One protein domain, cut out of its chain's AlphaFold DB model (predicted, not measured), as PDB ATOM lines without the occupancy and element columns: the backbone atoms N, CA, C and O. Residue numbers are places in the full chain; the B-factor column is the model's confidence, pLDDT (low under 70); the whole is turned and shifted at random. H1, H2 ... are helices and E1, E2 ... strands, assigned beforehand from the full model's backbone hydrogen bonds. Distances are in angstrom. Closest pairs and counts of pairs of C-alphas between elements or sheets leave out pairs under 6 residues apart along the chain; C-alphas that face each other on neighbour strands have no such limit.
ATOM      1  N   GLU A   4      50.830 -34.750 -15.233       60.72
ATOM      2  CA  GLU A   4      50.580 -33.307 -15.150       60.72
ATOM      3  C   GLU A   4      50.278 -32.832 -13.722       60.72
ATOM      4  O   GLU A   4      50.756 -31.773 -13.319       60.72
ATOM      5  N   LEU A   5      49.536 -33.621 -12.938       60.69
ATOM      6  CA  LEU A   5      49.202 -33.278 -11.551       60.69
ATOM      7  C   LEU A   5      50.427 -33.396 -10.632       60.69
ATOM      8  O   LEU A   5      50.661 -32.520  -9.794       60.69
ATOM      9  N   ASP A   6      51.268 -34.406 -10.870       59.66
ATOM     10  CA  ASP A   6      52.521 -34.610 -10.135       59.66
ATOM     11  C   ASP A   6      53.484 -33.424 -10.334       59.66
ATOM     12  O   ASP A   6      54.106 -32.949  -9.378       59.66
ATOM     13  N   HIS A   7      53.562 -32.870 -11.552       62.75
ATOM     14  CA  HIS A   7      54.348 -31.659 -11.833       62.75
ATOM     15  C   HIS A   7      53.799 -30.399 -11.144       62.75
ATOM     16  O   HIS A   7      54.555 -29.462 -10.871       62.75
ATOM     17  N   GLN A   8      52.505 -30.387 -10.832       66.62
ATOM     18  CA  GLN A   8      51.781 -29.255 -10.254       66.62
ATOM     19  C   GLN A   8      51.636 -29.337  -8.723       66.62
ATOM     20  O   GLN A   8      51.163 -28.392  -8.090       66.62
ATOM     21  N   GLY A   9      52.113 -30.423  -8.106       69.19
ATOM     22  CA  GLY A   9      52.193 -30.566  -6.651       69.19
ATOM     23  C   GLY A   9      50.892 -31.010  -5.978       69.19
ATOM     24  O   GLY A   9      50.667 -30.644  -4.821       69.19
ATOM     25  N   ALA A  10      50.052 -31.781  -6.675       81.56
ATOM     26  CA  ALA A  10      48.879 -32.444  -6.106       81.56
ATOM     27  C   ALA A  10      48.786 -33.891  -6.608       81.56
ATOM     28  O   ALA A  10      48.923 -34.137  -7.797       81.56
ATOM     29  N   ASP A  11      48.502 -34.836  -5.714       82.75
ATOM     30  CA  ASP A  11      48.290 -36.243  -6.078       82.75
ATOM     31  C   ASP A  11      46.826 -36.500  -6.476       82.75
ATOM     32  O   ASP A  11      46.521 -37.388  -7.274       82.75
ATOM     33  N   ILE A  12      45.899 -35.727  -5.895       86.75
ATOM     34  CA  ILE A  12      44.456 -35.842  -6.124       86.75
ATOM     35  C   ILE A  12      43.867 -34.435  -6.245       86.75
ATOM     36  O   ILE A  12      44.028 -33.612  -5.343       86.75
ATOM     37  N   ARG A  13      43.132 -34.169  -7.328       88.69
ATOM     38  CA  ARG A  13      42.341 -32.943  -7.492       88.69
ATOM     39  C   ARG A  13      40.856 -33.278  -7.477       88.69
ATOM     40  O   ARG A  13      40.420 -34.185  -8.180       88.69
ATOM     41  N   VAL A  14      40.094 -32.545  -6.671       88.94
ATOM     42  CA  VAL A  14      38.640 -32.686  -6.541       88.94
ATOM     43  C   VAL A  14      37.994 -31.335  -6.794       88.94
ATOM     44  O   VAL A  14      38.429 -30.326  -6.246       88.94
ATOM     45  N   GLU A  15      36.939 -31.320  -7.598       91.56
ATOM     46  CA  GLU A  15      36.042 -30.176  -7.713       91.56
ATOM     47  C   GLU A  15      34.762 -30.469  -6.925       91.56
ATOM     48  O   GLU A  15      34.132 -31.514  -7.105       91.56
ATOM     49  N   TYR A  16      34.385 -29.571  -6.016       91.31
ATOM     50  CA  TYR A  16      33.161 -29.704  -5.234       91.31
ATOM     51  C   TYR A  16      32.531 -28.339  -4.975       91.31
ATOM     52  O   TYR A  16      33.158 -27.482  -4.363       91.31
ATOM     53  N   LYS A  17      31.281 -28.143  -5.422       90.69
ATOM     54  CA  LYS A  17      30.554 -26.860  -5.315       90.69
ATOM     55  C   LYS A  17      31.386 -25.660  -5.806       90.69
ATOM     56  O   LYS A  17      31.479 -24.650  -5.121       90.69
ATOM     57  N   SER A  18      32.032 -25.797  -6.966       90.50
ATOM     58  CA  SER A  18      32.923 -24.775  -7.543       90.50
ATOM     59  C   SER A  18      34.184 -24.462  -6.720       90.50
ATOM     60  O   SER A  18      34.886 -23.499  -7.015       90.50
ATOM     61  N   HIS A  19      34.516 -25.279  -5.713       90.19
ATOM     62  CA  HIS A  19      35.810 -25.242  -5.039       90.19
ATOM     63  C   HIS A  19      36.740 -26.298  -5.631       90.19
ATOM     64  O   HIS A  19      36.411 -27.487  -5.656       90.19
ATOM     65  N   PHE A  20      37.934 -25.874  -6.037       92.44
ATOM     66  CA  PHE A  20      39.028 -26.785  -6.349       92.44
ATOM     67  C   PHE A  20      39.789 -27.148  -5.073       92.44
ATOM     68  O   PHE A  20      40.250 -26.271  -4.342       92.44
ATOM     69  N   LEU A  21      39.928 -28.446  -4.813       91.31
ATOM     70  CA  LEU A  21      40.671 -29.013  -3.694       91.31
ATOM     71  C   LEU A  21      41.830 -29.847  -4.241       91.31
ATOM     72  O   LEU A  21      41.624 -30.835  -4.946       91.31
ATOM     73  N   ASN A  22      43.046 -29.446  -3.900       90.69
ATOM     74  CA  ASN A  22      44.296 -30.026  -4.370       90.69
ATOM     75  C   ASN A  22      44.960 -30.775  -3.212       90.69
ATOM     76  O   ASN A  22      45.687 -30.190  -2.400       90.69
ATOM     77  N   TYR A  23      44.689 -32.073  -3.123       88.88
ATOM     78  CA  TYR A  23      45.233 -32.936  -2.089       88.88
ATOM     79  C   TYR A  23      46.627 -33.440  -2.468       88.88
ATOM     80  O   TYR A  23      46.840 -33.965  -3.561       88.88
ATOM     81  N   GLN A  24      47.561 -33.330  -1.531       87.31
ATOM     82  CA  GLN A  24      48.910 -33.866  -1.637       87.31
ATOM     83  C   GLN A  24      49.137 -34.906  -0.535       87.31
ATOM     84  O   GLN A  24      49.038 -34.604   0.654       87.31
ATOM     85  N   VAL A  25      49.453 -36.135  -0.921       85.38
ATOM     86  CA  VAL A  25      49.697 -37.263  -0.029       85.38
ATOM     87  C   VAL A  25      51.151 -37.244   0.431       85.38
ATOM     88  O   VAL A  25      52.095 -37.244  -0.356       85.38
ATOM     89  N   LYS A  26      51.355 -37.257   1.746       84.44
ATOM     90  CA  LYS A  26      52.671 -37.213   2.379       84.44
ATOM     91  C   LYS A  26      52.834 -38.376   3.345       84.44
ATOM     92  O   LYS A  26      51.985 -38.642   4.193       84.44
ATOM     93  N   LYS A  27      53.969 -39.059   3.239       81.25
ATOM     94  CA  LYS A  27      54.360 -40.101   4.190       81.25
ATOM     95  C   LYS A  27      54.815 -39.452   5.491       81.25
ATOM     96  O   LYS A  27      55.617 -38.519   5.479       81.25
ATOM     97  N   THR A  28      54.345 -39.975   6.612       74.06
ATOM     98  CA  THR A  28      54.805 -39.567   7.942       74.06
ATOM     99  C   THR A  28      55.976 -40.465   8.331       74.06
ATOM    100  O   THR A  28      55.783 -41.645   8.610       74.06
ATOM    101  N   SER A  29      57.209 -39.950   8.304       55.84
ATOM    102  CA  SER A  29      58.372 -40.700   8.791       55.84
ATOM    103  C   SER A  29      58.467 -40.595  10.315       55.84
ATOM    104  O   SER A  29      58.520 -39.490  10.856       55.84
ATOM    105  N   TYR A  30      58.546 -41.734  11.007       50.97
ATOM    106  CA  TYR A  30      58.694 -41.821  12.471       50.97
ATOM    107  C   TYR A  30      59.972 -41.134  13.006       50.97
ATOM    108  O   TYR A  30      60.060 -40.818  14.187       50.97
ATOM    109  N   SER A  31      60.950 -40.834  12.143       49.94
ATOM    110  CA  SER A  31      62.244 -40.226  12.489       49.94
ATOM    111  C   SER A  31      62.214 -38.719  12.799       49.94
ATOM    112  O   SER A  31      63.268 -38.097  12.877       49.94
ATOM    113  N   GLY A  32      61.043 -38.105  12.996       45.00
ATOM    114  CA  GLY A  32      60.936 -36.772  13.610       45.00
ATOM    115  C   GLY A  32      61.464 -35.587  12.788       45.00
ATOM    116  O   GLY A  32      61.277 -34.446  13.201       45.00
ATOM    117  N   VAL A  33      62.041 -35.798  11.601       40.47
ATOM    118  CA  VAL A  33      62.456 -34.700  10.712       40.47
ATOM    119  C   VAL A  33      61.248 -34.210   9.916       40.47
ATOM    120  O   VAL A  33      61.143 -34.353   8.700       40.47
ATOM    121  N   LYS A  34      60.276 -33.645  10.633       45.50
ATOM    122  CA  LYS A  34      59.189 -32.888  10.028       45.50
ATOM    123  C   LYS A  34      59.774 -31.532   9.645       45.50
ATOM    124  O   LYS A  34      59.947 -30.665  10.498       45.50
ATOM    125  N   SER A  35      60.100 -31.331   8.369       45.56
ATOM    126  CA  SER A  35      60.256 -29.960   7.881       45.56
ATOM    127  C   SER A  35      58.897 -29.281   8.043       45.56
ATOM    128  O   SER A  35      57.974 -29.537   7.276       45.56
ATOM    129  N   ASN A  36      58.760 -28.425   9.059       48.91
ATOM    130  CA  ASN A  36      57.575 -27.580   9.244       48.91
ATOM    131  C   ASN A  36      57.409 -26.559   8.105       48.91
ATOM    132  O   ASN A  36      56.380 -25.896   8.012       48.91
ATOM    133  N   LYS A  37      58.407 -26.431   7.220       47.34
ATOM    134  CA  LYS A  37      58.279 -25.698   5.965       47.34
ATOM    135  C   LYS A  37      57.707 -26.617   4.897       47.34
ATOM    136  O   LYS A  37      58.383 -27.548   4.451       47.34
ATOM    137  N   ALA A  38      56.490 -26.302   4.454       55.38
ATOM    138  CA  ALA A  38      56.014 -26.741   3.153       55.38
ATOM    139  C   ALA A  38      57.059 -26.328   2.105       55.38
ATOM    140  O   ALA A  38      57.464 -25.164   2.057       55.38
ATOM    141  N   LEU A  39      57.535 -27.285   1.304       58.19
ATOM    142  CA  LEU A  39      58.379 -26.956   0.160       58.19
ATOM    143  C   LEU A  39      57.613 -25.957  -0.722       58.19
ATOM    144  O   LEU A  39      56.410 -26.150  -0.933       58.19
ATOM    145  N   PRO A  40      58.263 -24.887  -1.211       59.09
ATOM    146  CA  PRO A  40      57.605 -23.930  -2.085       59.09
ATOM    147  C   PRO A  40      57.076 -24.670  -3.317       59.09
ATOM    148  O   PRO A  40      57.841 -25.272  -4.072       59.09
ATOM    149  N   ARG A  41      55.749 -24.670  -3.493       62.56
ATOM    150  CA  ARG A  41      55.103 -25.281  -4.659       62.56
ATOM    151  C   ARG A  41      55.483 -24.448  -5.886       62.56
ATOM    152  O   ARG A  41      55.224 -23.246  -5.913       62.56
ATOM    153  N   LYS A  42      56.147 -25.072  -6.869       61.22
ATOM    154  CA  LYS A  42      56.679 -24.389  -8.066       61.22
ATOM    155  C   LYS A  42      55.578 -23.806  -8.958       61.22
ATOM    156  O   LYS A  42      55.833 -22.834  -9.659       61.22
ATOM    157  N   GLN A  43      54.368 -24.360  -8.906       62.16
ATOM    158  CA  GLN A  43      53.185 -23.827  -9.575       62.16
ATOM    159  C   GLN A  43      52.019 -23.783  -8.585       62.16
ATOM    160  O   GLN A  43      51.809 -24.716  -7.811       62.16
ATOM    161  N   LYS A  44      51.287 -22.665  -8.574       66.50
ATOM    162  CA  LYS A  44      50.053 -22.530  -7.798       66.50
ATOM    163  C   LYS A  44      48.913 -23.072  -8.653       66.50
ATOM    164  O   LYS A  44      48.444 -22.378  -9.548       66.50
ATOM    165  N   LEU A  45      48.503 -24.308  -8.386       75.56
ATOM    166  CA  LEU A  45      47.190 -24.783  -8.811       75.56
ATOM    167  C   LEU A  45      46.114 -23.880  -8.213       75.56
ATOM    168  O   LEU A  45      46.208 -23.487  -7.047       75.56
ATOM    169  N   GLU A  46      45.105 -23.557  -9.012       83.75
ATOM    170  CA  GLU A  46      43.909 -22.886  -8.521       83.75
ATOM    171  C   GLU A  46      43.208 -23.772  -7.484       83.75
ATOM    172  O   GLU A  46      43.099 -24.990  -7.663       83.75
ATOM    173  N   GLY A  47      42.736 -23.154  -6.403       85.56
ATOM    174  CA  GLY A  47      42.047 -23.840  -5.319       85.56
ATOM    175  C   GLY A  47      42.869 -24.001  -4.049       85.56
ATOM    176  O   GLY A  47      43.969 -23.468  -3.888       85.56
ATOM    177  N   GLU A  48      42.294 -24.744  -3.115       88.88
ATOM    178  CA  GLU A  48      42.863 -24.969  -1.799       88.88
ATOM    179  C   GLU A  48      43.820 -26.154  -1.796       88.88
ATOM    180  O   GLU A  48      43.538 -27.222  -2.331       88.88
ATOM    181  N   ASN A  49      44.955 -25.967  -1.138       87.88
ATOM    182  CA  ASN A  49      46.002 -26.961  -1.023       87.88
ATOM    183  C   ASN A  49      45.881 -27.705   0.307       87.88
ATOM    184  O   ASN A  49      46.038 -27.096   1.363       87.88
ATOM    185  N   ILE A  50      45.652 -29.016   0.252       88.00
ATOM    186  CA  ILE A  50      45.405 -29.846   1.435       88.00
ATOM    187  C   ILE A  50      46.453 -30.953   1.501       88.00
ATOM    188  O   ILE A  50      46.590 -31.746   0.578       88.00
ATOM    189  N   ASP A  51      47.193 -31.040   2.602       87.62
ATOM    190  CA  ASP A  51      48.142 -32.133   2.810       87.62
ATOM    191  C   ASP A  51      47.466 -33.286   3.574       87.62
ATOM    192  O   ASP A  51      46.947 -33.095   4.676       87.62
ATOM    193  N   ILE A  52      47.514 -34.501   3.021       86.81
ATOM    194  CA  ILE A  52      47.086 -35.732   3.695       86.81
ATOM    195  C   ILE A  52      48.332 -36.462   4.181       86.81
ATOM    196  O   ILE A  52      49.144 -36.920   3.380       86.81
ATOM    197  N   PHE A  53      48.472 -36.618   5.494       84.50
ATOM    198  CA  PHE A  53      49.557 -37.398   6.084       84.50
ATOM    199  C   PHE A  53      49.088 -38.808   6.422       84.50
ATOM    200  O   PHE A  53      48.036 -38.968   7.043       84.50
ATOM    201  N   TYR A  54      49.888 -39.811   6.059       78.81
ATOM    202  CA  TYR A  54      49.625 -41.204   6.414       78.81
ATOM    203  C   TYR A  54      50.884 -41.916   6.908       78.81
ATOM    204  O   TYR A  54      52.011 -41.577   6.526       78.81
ATOM    205  N   GLU A  55      50.707 -42.871   7.813       79.06
ATOM    206  CA  GLU A  55      51.794 -43.695   8.335       79.06
ATOM    207  C   GLU A  55      51.996 -44.908   7.418       79.06
ATOM    208  O   GLU A  55      51.057 -45.648   7.126       79.06
ATOM    209  N   VAL A  56      53.229 -45.108   6.942       74.81
ATOM    210  CA  VAL A  56      53.584 -46.318   6.190       74.81
ATOM    211  C   VAL A  56      54.006 -47.376   7.192       74.81
ATOM    212  O   VAL A  56      55.099 -47.318   7.755       74.81
ATOM    213  N   LEU A  57      53.127 -48.343   7.406       78.19
ATOM    214  CA  LEU A  57      53.404 -49.474   8.269       78.19
ATOM    215  C   LEU A  57      54.205 -50.553   7.541       78.19
ATOM    216  O   LEU A  57      53.990 -50.821   6.360       78.19
ATOM    217  N   ASN A  58      55.111 -51.204   8.269       77.12
ATOM    218  CA  ASN A  58      55.761 -52.421   7.789       77.12
ATOM    219  C   ASN A  58      54.722 -53.555   7.733       77.12
ATOM    220  O   ASN A  58      53.982 -53.731   8.699       77.12
ATOM    221  N   SER A  59      54.683 -54.334   6.645       76.19
ATOM    222  CA  SER A  59      53.742 -55.449   6.458       76.19
ATOM    223  C   SER A  59      53.709 -56.413   7.644       76.19
ATOM    224  O   SER A  59      52.628 -56.817   8.063       76.19
ATOM    225  N   ASN A  60      54.867 -56.677   8.261       82.19
ATOM    226  CA  ASN A  60      54.989 -57.592   9.398       82.19
ATOM    227  C   ASN A  60      54.132 -57.177  10.604       82.19
ATOM    228  O   ASN A  60      53.797 -58.020  11.428       82.19
ATOM    229  N   ILE A  61      53.765 -55.893  10.727       86.19
ATOM    230  CA  ILE A  61      52.909 -55.426  11.825       86.19
ATOM    231  C   ILE A  61      51.483 -55.968  11.722       86.19
ATOM    232  O   ILE A  61      50.766 -55.966  12.715       86.19
ATOM    233  N   PHE A  62      51.047 -56.375  10.529       86.94
ATOM    234  CA  PHE A  62      49.712 -56.924  10.324       86.94
ATOM    235  C   PHE A  62      49.680 -58.440  10.505       86.94
ATOM    236  O   PHE A  62      48.641 -58.970  10.889       86.94
ATOM    237  N   ASP A  63      50.805 -59.111  10.259       88.19
ATOM    238  CA  ASP A  63      50.934 -60.560  10.420       88.19
ATOM    239  C   ASP A  63      51.280 -60.929  11.877       88.19
ATOM    240  O   ASP A  63      50.753 -61.899  12.414       88.19
ATOM    241  N   ASP A  64      52.091 -60.103  12.554       89.81
ATOM    242  CA  ASP A  64      52.386 -60.192  13.991       89.81
ATOM    243  C   ASP A  64      52.095 -58.855  14.709       89.81
ATOM    244  O   ASP A  64      53.003 -58.069  15.026       89.81
ATOM    245  N   PRO A  65      50.810 -58.551  14.976       90.06
ATOM    246  CA  PRO A  65      50.408 -57.259  15.524       90.06
ATOM    247  C   PRO A  65      50.652 -57.134  17.029       90.06
ATOM    248  O   PRO A  65      50.482 -56.044  17.584       90.06
ATOM    249  N   LYS A  66      51.022 -58.220  17.716       92.56
ATOM    250  CA  LYS A  66      51.139 -58.265  19.176       92.56
ATOM    251  C   LYS A  66      52.595 -58.195  19.632       92.56
ATOM    252  O   LYS A  66      53.542 -58.452  18.896       92.56
ATOM    253  N   THR A  67      52.775 -57.747  20.864       89.94
ATOM    254  CA  THR A  67      54.041 -57.792  21.592       89.94
ATOM    255  C   THR A  67      54.172 -59.135  22.306       89.94
ATOM    256  O   THR A  67      53.200 -59.880  22.432       89.94
ATOM    257  N   LYS A  68      55.361 -59.421  22.854       89.44
ATOM    258  CA  LYS A  68      55.596 -60.618  23.681       89.44
ATOM    259  C   LYS A  68      54.642 -60.722  24.883       89.44
ATOM    260  O   LYS A  68      54.376 -61.825  25.340       89.44
ATOM    261  N   ASN A  69      54.107 -59.592  25.350       90.38
ATOM    262  CA  ASN A  69      53.176 -59.515  26.479       90.38
ATOM    263  C   ASN A  69      51.701 -59.667  26.054       90.38
ATOM    264  O   ASN A  69      50.812 -59.594  26.892       90.38
ATOM    265  N   GLY A  70      51.420 -59.842  24.758       90.62
ATOM    266  CA  GLY A  70      50.064 -59.984  24.216       90.62
ATOM    267  C   GLY A  70      49.385 -58.671  23.804       90.62
ATOM    268  O   GLY A  70      48.393 -58.715  23.074       90.62
ATOM    269  N   ASP A  71      49.934 -57.514  24.184       92.62
ATOM    270  CA  ASP A  71      49.414 -56.199  23.786       92.62
ATOM    271  C   ASP A  71      49.650 -55.900  22.308       92.62
ATOM    272  O   ASP A  71      50.717 -56.210  21.779       92.62
ATOM    273  N   PHE A  72      48.714 -55.204  21.651       92.38
ATOM    274  CA  PHE A  72      48.943 -54.706  20.295       92.38
ATOM    275  C   PHE A  72      50.067 -53.668  20.248       92.38
ATOM    276  O   PHE A  72      50.118 -52.731  21.054       92.38
ATOM    277  N   ARG A  73      50.937 -53.805  19.250       90.19
ATOM    278  CA  ARG A  73      52.005 -52.853  18.954       90.19
ATOM    279  C   ARG A  73      51.395 -51.488  18.622       90.19
ATOM    280  O   ARG A  73      50.388 -51.396  17.922       90.19
ATOM    281  N   LEU A  74      52.022 -50.416  19.103       88.06
ATOM    282  CA  LEU A  74      51.508 -49.050  18.950       88.06
ATOM    283  C   LEU A  74      51.186 -48.651  17.492       88.06
ATOM    284  O   LEU A  74      50.121 -48.072  17.287       88.06
ATOM    285  N   PRO A  75      52.017 -48.980  16.479       86.69
ATOM    286  CA  PRO A  75      51.699 -48.641  15.090       86.69
ATOM    287  C   PRO A  75      50.436 -49.351  14.580       86.69
ATOM    288  O   PRO A  75      49.632 -48.750  13.876       86.69
ATOM    289  N   TYR A  76      50.213 -50.601  15.003       88.94
ATOM    290  CA  TYR A  76      48.989 -51.336  14.680       88.94
ATOM    291  C   TYR A  76      47.760 -50.673  15.312       88.94
ATOM    292  O   TYR A  76      46.768 -50.454  14.626       88.94
ATOM    293  N   LYS A  77      47.842 -50.286  16.596       90.19
ATOM    294  CA  LYS A  77      46.755 -49.558  17.280       90.19
ATOM    295  C   LYS A  77      46.401 -48.261  16.546       90.19
ATOM    296  O   LYS A  77      45.247 -48.067  16.189       90.19
ATOM    297  N   ARG A  78      47.404 -47.430  16.233       88.69
ATOM    298  CA  ARG A  78      47.210 -46.168  15.494       88.69
ATOM    299  C   ARG A  78      46.512 -46.376  14.156       88.69
ATOM    300  O   ARG A  78      45.620 -45.611  13.821       88.69
ATOM    301  N   PHE A  79      46.897 -47.411  13.416       88.94
ATOM    302  CA  PHE A  79      46.263 -47.734  12.142       88.94
ATOM    303  C   PHE A  79      44.815 -48.197  12.295       88.94
ATOM    304  O   PHE A  79      43.962 -47.787  11.520       88.94
ATOM    305  N   VAL A  80      44.519 -49.029  13.298       89.38
ATOM    306  CA  VAL A  80      43.144 -49.481  13.568       89.38
ATOM    307  C   VAL A  80      42.245 -48.318  14.009       89.38
ATOM    308  O   VAL A  80      41.063 -48.271  13.642       89.38
ATOM    309  N   ASP A  81      42.792 -47.377  14.776       90.12
ATOM    310  CA  ASP A  81      42.075 -46.195  15.257       90.12
ATOM    311  C   ASP A  81      41.857 -45.159  14.140       90.12
ATOM    312  O   ASP A  81      40.812 -44.503  14.098       90.12
ATOM    313  N   ASP A  82      42.794 -45.041  13.194       87.75
ATOM    314  CA  ASP A  82      42.702 -44.108  12.073       87.75
ATOM    315  C   ASP A  82      41.750 -44.601  10.972       87.75
ATOM    316  O   ASP A  82      42.101 -45.385  10.093       87.75
ATOM    317  N   LYS A  83      40.525 -44.067  10.967       91.19
ATOM    318  CA  LYS A  83      39.493 -44.416   9.973       91.19
ATOM    319  C   LYS A  83      39.738 -43.843   8.579       91.19
ATOM    320  O   LYS A  83      38.970 -44.138   7.664       91.19
ATOM    321  N   ARG A  84      40.783 -43.033   8.395       90.94
ATOM    322  CA  ARG A  84      41.140 -42.420   7.106       90.94
ATOM    323  C   ARG A  84      41.795 -43.400   6.143       90.94
ATOM    324  O   ARG A  84      41.831 -43.116   4.950       90.94
ATOM    325  N   THR A  85      42.293 -44.533   6.632       89.56
ATOM    326  CA  THR A  85      42.926 -45.568   5.811       89.56
ATOM    327  C   THR A  85      42.375 -46.947   6.124       89.56
ATOM    328  O   THR A  85      42.018 -47.230   7.263       89.56
ATOM    329  N   GLU A  86      42.355 -47.827   5.130       90.75
ATOM    330  CA  GLU A  86      42.004 -49.237   5.300       90.75
ATOM    331  C   GLU A  86      42.994 -50.142   4.559       90.75
ATOM    332  O   GLU A  86      43.605 -49.729   3.573       90.75
ATOM    333  N   ARG A  87      43.174 -51.375   5.052       89.62
ATOM    334  CA  ARG A  87      44.043 -52.387   4.437       89.62
ATOM    335  C   ARG A  87      43.192 -53.416   3.707       89.62
ATOM    336  O   ARG A  87      42.317 -54.036   4.304       89.62
ATOM    337  N   PHE A  88      43.499 -53.640   2.439       89.31
ATOM    338  CA  PHE A  88      42.911 -54.700   1.634       89.31
ATOM    339  C   PHE A  88      43.618 -56.038   1.865       89.31
ATOM    340  O   PHE A  88      44.775 -56.091   2.284       89.31
ATOM    341  N   ALA A  89      42.930 -57.139   1.550       86.62
ATOM    342  CA  ALA A  89      43.452 -58.497   1.729       86.62
ATOM    343  C   ALA A  89      44.751 -58.757   0.943       86.62
ATOM    344  O   ALA A  89      45.592 -59.539   1.371       86.62
ATOM    345  N   ASN A  90      44.946 -58.055  -0.175       87.94
ATOM    346  CA  ASN A  90      46.162 -58.104  -0.989       87.94
ATOM    347  C   ASN A  90      47.303 -57.213  -0.450       87.94
ATOM    348  O   ASN A  90      48.303 -57.012  -1.135       87.94
ATOM    349  N   GLY A  91      47.159 -56.653   0.754       83.62
ATOM    350  CA  GLY A  91      48.197 -55.888   1.441       83.62
ATOM    351  C   GLY A  91      48.254 -54.400   1.093       83.62
ATOM    352  O   GLY A  91      49.008 -53.674   1.740       83.62
ATOM    353  N   PHE A  92      47.455 -53.921   0.135       85.88
ATOM    354  CA  PHE A  92      47.380 -52.493  -0.169       85.88
ATOM    355  C   PHE A  92      46.708 -51.718   0.964       85.88
ATOM    356  O   PHE A  92      45.742 -52.188   1.559       85.88
ATOM    357  N   ILE A  93      47.205 -50.509   1.229       85.44
ATOM    358  CA  ILE A  93      46.563 -49.539   2.118       85.44
ATOM    359  C   ILE A  93      45.992 -48.426   1.247       85.44
ATOM    360  O   ILE A  93      46.719 -47.837   0.446       85.44
ATOM    361  N   VAL A  94      44.701 -48.143   1.401       88.88
ATOM    362  CA  VAL A  94      43.979 -47.137   0.615       88.88
ATOM    363  C   VAL A  94      43.345 -46.094   1.527       88.88
ATOM    364  O   VAL A  94      43.035 -46.377   2.685       88.88
ATOM    365  N   PHE A  95      43.155 -44.879   1.013       90.69
ATOM    366  CA  PHE A  95      42.398 -43.850   1.721       90.69
ATOM    367  C   PHE A  95      40.899 -44.118   1.626       90.69
ATOM    368  O   PHE A  95      40.379 -44.421   0.553       90.69
ATOM    369  N   THR A  96      40.201 -43.947   2.743       92.12
ATOM    370  CA  THR A  96      38.742 -44.035   2.808       92.12
ATOM    371  C   THR A  96      38.111 -42.661   2.568       92.12
ATOM    372  O   THR A  96      38.776 -41.620   2.576       92.12
ATOM    373  N   LYS A  97      36.781 -42.632   2.435       92.44
ATOM    374  CA  LYS A  97      36.007 -41.382   2.347       92.44
ATOM    375  C   LYS A  97      36.241 -40.430   3.528       92.44
ATOM    376  O   LYS A  97      36.080 -39.223   3.357       92.44
ATOM    377  N   GLU A  98      36.626 -40.946   4.697       93.50
ATOM    378  CA  GLU A  98      36.808 -40.158   5.923       93.50
ATOM    379  C   GLU A  98      37.877 -39.068   5.759       93.50
ATOM    380  O   GLU A  98      37.755 -38.004   6.359       93.50
ATOM    381  N   VAL A  99      38.869 -39.273   4.879       91.44
ATOM    382  CA  VAL A  99      39.858 -38.243   4.502       91.44
ATOM    383  C   VAL A  99      39.207 -36.968   3.964       91.44
ATOM    384  O   VAL A  99      39.703 -35.869   4.206       91.44
ATOM    385  N   PHE A 100      38.104 -37.098   3.229       91.38
ATOM    386  CA  PHE A 100      37.519 -36.009   2.446       91.38
ATOM    387  C   PHE A 100      36.319 -35.351   3.146       91.38
ATOM    388  O   PHE A 100      35.947 -34.219   2.827       91.38
ATOM    389  N   LEU A 101      35.709 -36.036   4.119       92.88
ATOM    390  CA  LEU A 101      34.508 -35.559   4.811       92.88
ATOM    391  C   LEU A 101      34.689 -34.237   5.574       92.88
ATOM    392  O   LEU A 101      33.765 -33.424   5.494       92.88
ATOM    393  N   PRO A 102      35.803 -33.974   6.289       91.69
ATOM    394  CA  PRO A 102      35.970 -32.717   7.015       91.69
ATOM    395  C   PRO A 102      35.841 -31.501   6.096       91.69
ATOM    396  O   PRO A 102      35.036 -30.612   6.364       91.69
ATOM    397  N   LYS A 103      36.537 -31.518   4.952       91.19
ATOM    398  CA  LYS A 103      36.504 -30.398   4.008       91.19
ATOM    399  C   LYS A 103      35.157 -30.261   3.309       91.19
ATOM    400  O   LYS A 103      34.651 -29.156   3.140       91.19
ATOM    401  N   LYS A 104      34.516 -31.385   2.982       91.62
ATOM    402  CA  LYS A 104      33.145 -31.380   2.459       91.62
ATOM    403  C   LYS A 104      32.162 -30.717   3.433       91.62
ATOM    404  O   LYS A 104      31.292 -29.971   2.994       91.62
ATOM    405  N   LYS A 105      32.274 -30.999   4.738       93.69
ATOM    406  CA  LYS A 105      31.426 -30.386   5.777       93.69
ATOM    407  C   LYS A 105      31.673 -28.884   5.891       93.69
ATOM    408  O   LYS A 105      30.707 -28.140   5.979       93.69
ATOM    409  N   GLU A 106      32.930 -28.454   5.835       91.88
ATOM    410  CA  GLU A 106      33.300 -27.034   5.856       91.88
ATOM    411  C   GLU A 106      32.653 -26.261   4.697       91.88
ATOM    412  O   GLU A 106      31.950 -25.284   4.933       91.88
ATOM    413  N   ILE A 107      32.780 -26.765   3.465       91.75
ATOM    414  CA  ILE A 107      32.170 -26.152   2.271       91.75
ATOM    415  C   ILE A 107      30.637 -26.203   2.326       91.75
ATOM    416  O   ILE A 107      29.958 -25.343   1.785       91.75
ATOM    417  N   ASN A 108      30.051 -27.229   2.951       92.50
ATOM    418  CA  ASN A 108      28.597 -27.324   3.081       92.50
ATOM    419  C   ASN A 108      27.998 -26.359   4.108       92.50
ATOM    420  O   ASN A 108      26.811 -26.070   3.997       92.50
ATOM    421  N   ASN A 109      28.790 -25.927   5.087       91.44
ATOM    422  CA  ASN A 109      28.373 -25.018   6.153       91.44
ATOM    423  C   ASN A 109      28.813 -23.564   5.900       91.44
ATOM    424  O   ASN A 109      28.540 -22.710   6.742       91.44
ATOM    425  N   SER A 110      29.524 -23.320   4.794       77.94
ATOM    426  CA  SER A 110      29.883 -21.991   4.283       77.94
ATOM    427  C   SER A 110      28.775 -21.470   3.375       77.94
ATOM    428  O   SER A 110      28.475 -20.263   3.469       77.94
TER     429      SER A 110
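AT A GLANCE: This is residues 4 to 110 of the 110 residues of an uncharacterized protein of Candidatus Tagabacteria bacterium CG09_land_8_20_14_0_10_41_14 (UniProt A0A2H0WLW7). A strongly twisted sheet of three strands, E1, E2 and E3, makes one half of a long, loosely built shape, and the other half holds the short helices H2 and H3 and the small hairpin of E4 and E5. From that hairpin the chain comes back to place H4 near the end of E1, while H1 only grazes the sheet and the link from E2 to E3 swings wide, with residues 31 to 37 sticking out. The printed part has 107 residues, with four named helices and five named strands in the order H1 E1 E2 E3 H2 H3 E4 E5 H4. The larger sheet has the order E1, E2, E3 and is mixed, E4 and E5 are antiparallel, and the class is mixed, helices and strands. The whole is loose, with a radius of gyration of the C-alphas of 16.8 A, and elongated, spanning 51 by 31 by 25 A.

IN THESE COORDINATES: H1 is residues 4 to 8, beginning at C-alpha 4 at (50.580, -33.307, -15.150). E1 is residues 12 to 16, 12.9 A long, E2 residues 19 to 28, 27.1 A, and E3 residues 48 to 55, 23.1 A, ending at C-alpha 55 at (51.794, -43.695, 8.335). H2 is residues 60 to 63 and H3 residues 74 to 81, 10.5 A. E4 is residues 85 to 87 and E5 residues 93 to 95. H4 is residues 101 to 109, 12.3 A, ending at C-alpha 109 at (28.373, -25.018, 6.153).

HOW THE PARTS SIT: E1 and E2 form a hairpin, antiparallel at 149 degrees, with N 14 and O 21 2.9 A apart. E2 and E3 are parallel at 26 degrees, with N 24 and O 50 at 2.8 A. H1 only grazes this sheet with residues 5 to 8, and H4 only grazes it with residues 103 to 108. The closest C-alphas of E1 and H4, Tyr 16 and Lys 104, are 7.9 A apart. H3 is not on the sheet, but only just, with 4 pairs of C-alphas within 10 A. H2 and H3 only just touch, with 3 pairs of C-alphas within 8 A, the closest being Ile 61 and Tyr 76 at 6.3 A. E4 and E5 form a hairpin, antiparallel at 150 degrees, with N 86 and O 94 at 2.9 A. E3 and E4 are only just apart, at 8.0 A. In H1, H3 and H4 every O i to N i+4 pair is within hydrogen-bond range; H2 is too short for such a pair.

THE WHOLE: The C-alphas farthest apart, Ser 18 and Asn 69, are separated by 52.7 A. The printed part has no cut and ends at the chain's last residue, 110. The link from E2 to E3, 19 residues, is long. Mean pLDDT of the printed part is 81.3, with residues 4 to 9 and 29 to 44 under 70.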